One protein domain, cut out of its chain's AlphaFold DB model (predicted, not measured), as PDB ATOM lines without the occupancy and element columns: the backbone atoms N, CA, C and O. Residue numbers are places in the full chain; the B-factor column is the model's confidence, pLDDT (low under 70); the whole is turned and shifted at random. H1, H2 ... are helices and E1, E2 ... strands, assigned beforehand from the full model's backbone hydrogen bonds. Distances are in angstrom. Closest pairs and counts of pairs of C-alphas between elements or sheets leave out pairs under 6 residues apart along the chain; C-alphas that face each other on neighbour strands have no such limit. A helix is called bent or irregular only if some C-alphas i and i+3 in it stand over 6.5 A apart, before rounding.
ATOM      1  N   GLU A   9     168.463 105.010 126.737       96.38
ATOM      2  CA  GLU A   9     167.970 104.294 125.559       96.38
ATOM      3  C   GLU A   9     166.566 103.743 125.809       96.38
ATOM      4  O   GLU A   9     166.250 103.259 126.899       96.38
ATOM      5  N   LEU A  10     165.717 103.818 124.789       94.12
ATOM      6  CA  LEU A  10     164.314 103.432 124.828       94.12
ATOM      7  C   LEU A  10     163.980 102.560 123.623       94.12
ATOM      8  O   LEU A  10     164.441 102.828 122.518       94.12
ATOM      9  N   ASN A  11     163.092 101.590 123.827       94.38
ATOM     10  CA  ASN A  11     162.320 100.983 122.747       94.38
ATOM     11  C   ASN A  11     160.922 101.601 122.779       94.38
ATOM     12  O   ASN A  11     160.213 101.478 123.779       94.38
ATOM     13  N   ILE A  12     160.552 102.301 121.713       93.44
ATOM     14  CA  ILE A  12     159.307 103.056 121.614       93.44
ATOM     15  C   ILE A  12     158.415 102.417 120.567       93.44
ATOM     16  O   ILE A  12     158.828 102.196 119.433       93.44
ATOM     17  N   SER A  13     157.168 102.185 120.959       94.62
ATOM     18  CA  SER A  13     156.083 101.814 120.066       94.62
ATOM     19  C   SER A  13     155.174 103.017 119.864       94.62
ATOM     20  O   SER A  13     154.653 103.559 120.839       94.62
ATOM     21  N   PHE A  14     154.926 103.409 118.622       92.56
ATOM     22  CA  PHE A  14     153.923 104.422 118.296       92.56
ATOM     23  C   PHE A  14     153.172 104.045 117.020       92.56
ATOM     24  O   PHE A  14     153.564 103.122 116.311       92.56
ATOM     25  N   TRP A  15     152.059 104.724 116.760       93.00
ATOM     26  CA  TRP A  15     151.219 104.461 115.597       93.00
ATOM     27  C   TRP A  15     151.234 105.655 114.652       93.00
ATOM     28  O   TRP A  15     151.103 106.797 115.094       93.00
ATOM     29  N   ILE A  16     151.359 105.375 113.357       90.69
ATOM     30  CA  ILE A  16     151.071 106.316 112.279       90.69
ATOM     31  C   ILE A  16     149.843 105.774 111.553       90.69
ATOM     32  O   ILE A  16     149.907 104.738 110.895       90.69
ATOM     33  N   GLU A  17     148.711 106.463 111.702       88.62
ATOM     34  CA  GLU A  17     147.409 105.986 111.219       88.62
ATOM     35  C   GLU A  17     147.095 104.571 111.753       88.62
ATOM     36  O   GLU A  17     146.926 104.395 112.960       88.62
ATOM     37  N   SER A  18     147.005 103.565 110.883       90.38
ATOM     38  CA  SER A  18     146.719 102.169 111.241       90.38
ATOM     39  C   SER A  18     147.968 101.294 111.355       90.38
ATOM     40  O   SER A  18     147.847 100.078 111.506       90.38
ATOM     41  N   GLU A  19     149.159 101.880 111.277       89.62
ATOM     42  CA  GLU A  19     150.409 101.136 111.248       89.62
ATOM     43  C   GLU A  19     151.248 101.401 112.496       89.62
ATOM     44  O   GLU A  19     151.456 102.545 112.905       89.62
ATOM     45  N   LYS A  20     151.727 100.322 113.120       93.00
ATOM     46  CA  LYS A  20     152.563 100.389 114.315       93.00
ATOM     47  C   LYS A  20     154.033 100.430 113.917       93.00
ATOM     48  O   LYS A  20     154.487  99.593 113.143       93.00
ATOM     49  N   ILE A  21     154.775 101.349 114.520       91.75
ATOM     50  CA  ILE A  21     156.224 101.466 114.401       91.75
ATOM     51  C   ILE A  21     156.848 101.168 115.758       91.75
ATOM     52  O   ILE A  21     156.474 101.759 116.772       91.75
ATOM     53  N   ASP A  22     157.815 100.256 115.754       93.50
ATOM     54  CA  ASP A  22     158.660  99.919 116.892       93.50
ATOM     55  C   ASP A  22     160.085 100.395 116.592       93.50
ATOM     56  O   ASP A  22     160.678  99.994 115.592       93.50
ATOM     57  N   ILE A  23     160.630 101.282 117.428       95.06
ATOM     58  CA  ILE A  23     161.902 101.947 117.146       95.06
ATOM     59  C   ILE A  23     162.742 102.211 118.395       95.06
ATOM     60  O   ILE A  23     162.220 102.490 119.474       95.06
ATOM     61  N   GLN A  24     164.064 102.180 118.229       96.12
ATOM     62  CA  GLN A  24     165.000 102.648 119.245       96.12
ATOM     63  C   GLN A  24     165.064 104.176 119.290       96.12
ATOM     64  O   GLN A  24     165.092 104.855 118.259       96.12
ATOM     65  N   ALA A  25     165.124 104.717 120.501       96.31
ATOM     66  CA  ALA A  25     165.270 106.141 120.732       96.31
ATOM     67  C   ALA A  25     166.212 106.431 121.900       96.31
ATOM     68  O   ALA A  25     166.436 105.587 122.764       96.31
ATOM     69  N   VAL A  26     166.719 107.658 121.956       97.12
ATOM     70  CA  VAL A  26     167.533 108.150 123.069       97.12
ATOM     71  C   VAL A  26     166.916 109.421 123.626       97.12
ATOM     72  O   VAL A  26     166.551 110.328 122.879       97.12
ATOM     73  N   VAL A  27     166.834 109.525 124.951       96.00
ATOM     74  CA  VAL A  27     166.407 110.761 125.614       96.00
ATOM     75  C   VAL A  27     167.453 111.855 125.395       96.00
ATOM     76  O   VAL A  27     168.599 111.742 125.836       96.00
ATOM     77  N   ARG A  28     167.060 112.955 124.749       96.38
ATOM     78  CA  ARG A  28     167.928 114.114 124.479       96.38
ATOM     79  C   ARG A  28     167.638 115.307 125.379       96.38
ATOM     80  O   ARG A  28     168.570 116.058 125.670       96.38
ATOM     81  N   ALA A  29     166.412 115.434 125.881       93.62
ATOM     82  CA  ALA A  29     166.003 116.466 126.831       93.62
ATOM     83  C   ALA A  29     165.142 115.860 127.945       93.62
ATOM     84  O   ALA A  29     164.353 114.954 127.693       93.62
ATOM     85  N   CYS A  30     165.298 116.363 129.166       91.62
ATOM     86  CA  CYS A  30     164.553 115.927 130.341       91.62
ATOM     87  C   CYS A  30     164.253 117.167 131.183       91.62
ATOM     88  O   CYS A  30     165.185 117.809 131.668       91.62
ATOM     89  N   ASP A  31     162.973 117.512 131.295       86.12
ATOM     90  CA  ASP A  31     162.495 118.646 132.078       86.12
ATOM     91  C   ASP A  31     161.513 118.135 133.141       86.12
ATOM     92  O   ASP A  31     160.446 117.590 132.826       86.12
ATOM     93  N   GLY A  32     161.930 118.245 134.406       77.94
ATOM     94  CA  GLY A  32     161.232 117.719 135.577       77.94
ATOM     95  C   GLY A  32     159.919 118.447 135.846       77.94
ATOM     96  O   GLY A  32     159.862 119.335 136.687       77.94
ATOM     97  N   GLY A  33     158.864 118.030 135.150       78.25
ATOM     98  CA  GLY A  33     157.516 118.593 135.254       78.25
ATOM     99  C   GLY A  33     156.809 118.729 133.906       78.25
ATOM    100  O   GLY A  33     155.585 118.805 133.878       78.25
ATOM    101  N   VAL A  34     157.559 118.699 132.798       84.44
ATOM    102  CA  VAL A  34     157.023 118.868 131.436       84.44
ATOM    103  C   VAL A  34     157.059 117.558 130.652       84.44
ATOM    104  O   VAL A  34     156.072 117.181 130.025       84.44
ATOM    105  N   GLY A  35     158.184 116.837 130.693       89.25
ATOM    106  CA  GLY A  35     158.350 115.596 129.938       89.25
ATOM    107  C   GLY A  35     159.774 115.378 129.437       89.25
ATOM    108  O   GLY A  35     160.748 115.846 130.029       89.25
ATOM    109  N   MET A  36     159.895 114.621 128.346       93.75
ATOM    110  CA  MET A  36     161.179 114.315 127.719       93.75
ATOM    111  C   MET A  36     161.136 114.499 126.207       93.75
ATOM    112  O   MET A  36     160.155 114.149 125.556       93.75
ATOM    113  N   GLY A  37     162.235 115.013 125.662       93.38
ATOM    114  CA  GLY A  37     162.512 114.990 124.231       93.38
ATOM    115  C   GLY A  37     163.337 113.757 123.891       93.38
ATOM    116  O   GLY A  37     164.302 113.443 124.595       93.38
ATOM    117  N   ILE A  38     162.975 113.078 122.809       95.25
ATOM    118  CA  ILE A  38     163.617 111.850 122.334       95.25
ATOM    119  C   ILE A  38     164.100 112.025 120.896       95.25
ATOM    120  O   ILE A  38     163.517 112.778 120.122       95.25
ATOM    121  N   GLU A  39     165.160 111.313 120.542       96.12
ATOM    122  CA  GLU A  39     165.667 111.200 119.176       96.12
ATOM    123  C   GLU A  39     165.566 109.744 118.734       96.12
ATOM    124  O   GLU A  39     166.048 108.860 119.439       96.12
ATOM    125  N   PHE A  40     164.945 109.494 117.582       95.25
ATOM    126  CA  PHE A  40     164.882 108.166 116.976       95.25
ATOM    127  C   PHE A  40     166.217 107.836 116.297       95.25
ATOM    128  O   PHE A  40     166.658 108.577 115.423       95.25
ATOM    129  N   THR A  41     166.856 106.726 116.674       93.06
ATOM    130  CA  THR A  41     168.217 106.377 116.216       93.06
ATOM    131  C   THR A  41     168.259 105.281 115.150       93.06
ATOM    132  O   THR A  41     169.317 105.028 114.581       93.06
ATOM    133  N   GLY A  42     167.123 104.641 114.855       86.69
ATOM    134  CA  GLY A  42     167.042 103.495 113.943       86.69
ATOM    135  C   GLY A  42     165.890 103.558 112.944       86.69
ATOM    136  O   GLY A  42     165.392 102.511 112.547       86.69
ATOM    137  N   MET A  43     165.419 104.757 112.577       90.75
ATOM    138  CA  MET A  43     164.308 104.888 111.628       90.75
ATOM    139  C   MET A  43     164.827 104.664 110.215       90.75
ATOM    140  O   MET A  43     165.715 105.386 109.760       90.75
ATOM    141  N   ASP A  44     164.272 103.683 109.513       90.94
ATOM    142  CA  ASP A  44     164.547 103.521 108.094       90.94
ATOM    143  C   ASP A  44     163.919 104.670 107.275       90.94
ATOM    144  O   ASP A  44     163.029 105.401 107.726       90.94
ATOM    145  N   LEU A  45     164.393 104.834 106.040       92.62
ATOM    146  CA  LEU A  45     163.986 105.939 105.173       92.62
ATOM    147  C   LEU A  45     162.495 105.893 104.794       92.62
ATOM    148  O   LEU A  45     161.896 106.939 104.531       92.62
ATOM    149  N   GLU A  46     161.895 104.707 104.714       91.38
ATOM    150  CA  GLU A  46     160.478 104.557 104.396       91.38
ATOM    151  C   GLU A  46     159.623 105.038 105.568       91.38
ATOM    152  O   GLU A  46     158.771 105.912 105.384       91.38
ATOM    153  N   SER A  47     159.924 104.565 106.777       90.19
ATOM    154  CA  SER A  47     159.280 105.009 108.016       90.19
ATOM    155  C   SER A  47     159.422 106.521 108.228       90.19
ATOM    156  O   SER A  47     158.447 107.195 108.568       90.19
ATOM    157  N   GLN A  48     160.596 107.093 107.932       92.75
ATOM    158  CA  GLN A  48     160.826 108.538 108.024       92.75
ATOM    159  C   GLN A  48     159.946 109.330 107.046       92.75
ATOM    160  O   GLN A  48     159.307 110.307 107.440       92.75
ATOM    161  N   LYS A  49     159.862 108.901 105.779       93.94
ATOM    162  CA  LYS A  49     158.993 109.537 104.772       93.94
ATOM    163  C   LYS A  49     157.518 109.442 105.149       93.94
ATOM    164  O   LYS A  49     156.759 110.372 104.881       93.94
ATOM    165  N   ARG A  50     157.097 108.326 105.747       92.31
ATOM    166  CA  ARG A  50     155.721 108.136 106.228       92.31
ATOM    167  C   ARG A  50     155.402 109.094 107.369       92.31
ATOM    168  O   ARG A  50     154.399 109.799 107.283       92.31
ATOM    169  N   LEU A  51     156.283 109.185 108.368       92.62
ATOM    170  CA  LEU A  51     156.141 110.140 109.467       92.62
ATOM    171  C   LEU A  51     156.100 111.583 108.965       92.62
ATOM    172  O   LEU A  51     155.223 112.338 109.373       92.62
ATOM    173  N   GLN A  52     156.987 111.949 108.041       93.81
ATOM    174  CA  GLN A  52     156.993 113.282 107.447       93.81
ATOM    175  C   GLN A  52     155.646 113.619 106.790       93.81
ATOM    176  O   GLN A  52     155.035 114.622 107.146       93.81
ATOM    177  N   ARG A  53     155.143 112.757 105.896       94.06
ATOM    178  CA  ARG A  53     153.851 112.979 105.222       94.06
ATOM    179  C   ARG A  53     152.686 113.079 106.203       94.06
ATOM    180  O   ARG A  53     151.775 113.876 105.999       94.06
ATOM    181  N   TYR A  54     152.702 112.259 107.252       92.75
ATOM    182  CA  TYR A  54     151.680 112.292 108.292       92.75
ATOM    183  C   TYR A  54     151.666 113.637 109.031       92.75
ATOM    184  O   TYR A  54     150.606 114.239 109.188       92.75
ATOM    185  N   LEU A  55     152.840 114.134 109.430       92.38
ATOM    186  CA  LEU A  55     152.976 115.426 110.105       92.38
ATOM    187  C   LEU A  55     152.595 116.598 109.188       92.38
ATOM    188  O   LEU A  55     151.902 117.511 109.626       92.38
ATOM    189  N   GLU A  56     152.992 116.555 107.912       93.94
ATOM    190  CA  GLU A  56     152.620 117.561 106.906       93.94
ATOM    191  C   GLU A  56     151.097 117.640 106.723       93.94
ATOM    192  O   GLU A  56     150.527 118.731 106.712       93.94
ATOM    193  N   LYS A  57     150.415 116.489 106.661       91.75
ATOM    194  CA  LYS A  57     148.948 116.420 106.580       91.75
ATOM    195  C   LYS A  57     148.275 117.066 107.797       91.75
ATOM    196  O   LYS A  57     147.338 117.833 107.617       91.75
ATOM    197  N   GLN A  58     148.764 116.797 109.011       84.62
ATOM    198  CA  GLN A  58     148.195 117.387 110.232       84.62
ATOM    199  C   GLN A  58     148.482 118.885 110.373       84.62
ATOM    200  O   GLN A  58     147.633 119.635 110.850       84.62
ATOM    201  N   GLY A  59     149.660 119.340 109.938       73.38
ATOM    202  CA  GLY A  59     150.028 120.757 109.978       73.38
ATOM    203  C   GLY A  59     149.127 121.640 109.109       73.38
ATOM    204  O   GLY A  59     148.860 122.781 109.471       73.38
ATOM    205  N   HIS A  60     148.600 121.103 108.007       59.06
ATOM    206  CA  HIS A  60     147.712 121.827 107.093       59.06
ATOM    207  C   HIS A  60     146.250 121.940 107.573       59.06
ATOM    208  O   HIS A  60     145.493 122.737 107.022       59.06
ATOM    209  N   GLU A  61     145.828 121.194 108.600       55.59
ATOM    210  CA  GLU A  61     144.445 121.235 109.115       55.59
ATOM    211  C   GLU A  61     144.209 122.344 110.162       55.59
ATOM    212  O   GLU A  61     143.073 122.571 110.576       55.59
TER     213      GLU A  61
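This is residues 9 to 61 of the 72 residues of the protein "PilZ domain-containing protein" of Acidobacteriales bacterium 13_2_20CM_2_55_5 (UniProt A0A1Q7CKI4). A long, bent strand, E2, joins two hairpins into one strongly twisted three-stranded sheet, with E1 along its first part and E3 along its last part. The single helix H1 follows the sheet and only grazes it with residues 47 to 55, while its last residues, 56 to 61, stick out free. The printed part has 53 residues, with three named strands and then one named helix in the order E1, E2, E3, H1; the sheet order is E1, E2, E3, antiparallel throughout, and the class is mixed, helices and strands. It is loose, with a radius of gyration of the C-alphas of 12.6 A and spans of 31 by 25 by 17 A.

E1 is residues 9 to 16, 21.6 A long, beginning at C-alpha 9 at (167.970, 104.294, 125.559). E2 is residues 19 to 31, 29.8 A long, and bends by 76 degrees at residue 28. E3 is residues 35 to 40, 16.3 A long. H1 is residues 45 to 61, 25.1 A long, ending at C-alpha 61 at (144.445, 121.235, 109.115).

E1, E2 and E3 form a meander, each strand the antiparallel neighbour of the one before. In the hairpin E1 and E2, N 12 and O 23 are within hydrogen-bond range at 2.8 A. In the hairpin E2 and E3, N 28 and O 37 are within range at 2.8 A. E1 and E3 are the edge strands. The closest C-alphas of E1 and H1, Ile 16 and Leu 51, are 6.9 A apart. In H1, 12 of 13 O i to N i+4 pairs are within range.

The C-alphas farthest apart, of Gly 33 and Glu 46, are 34.0 A apart. The printed part has no cut, and its three links are tight. Mean pLDDT of the printed part is 90.3; residues 60 to 61 are under 70.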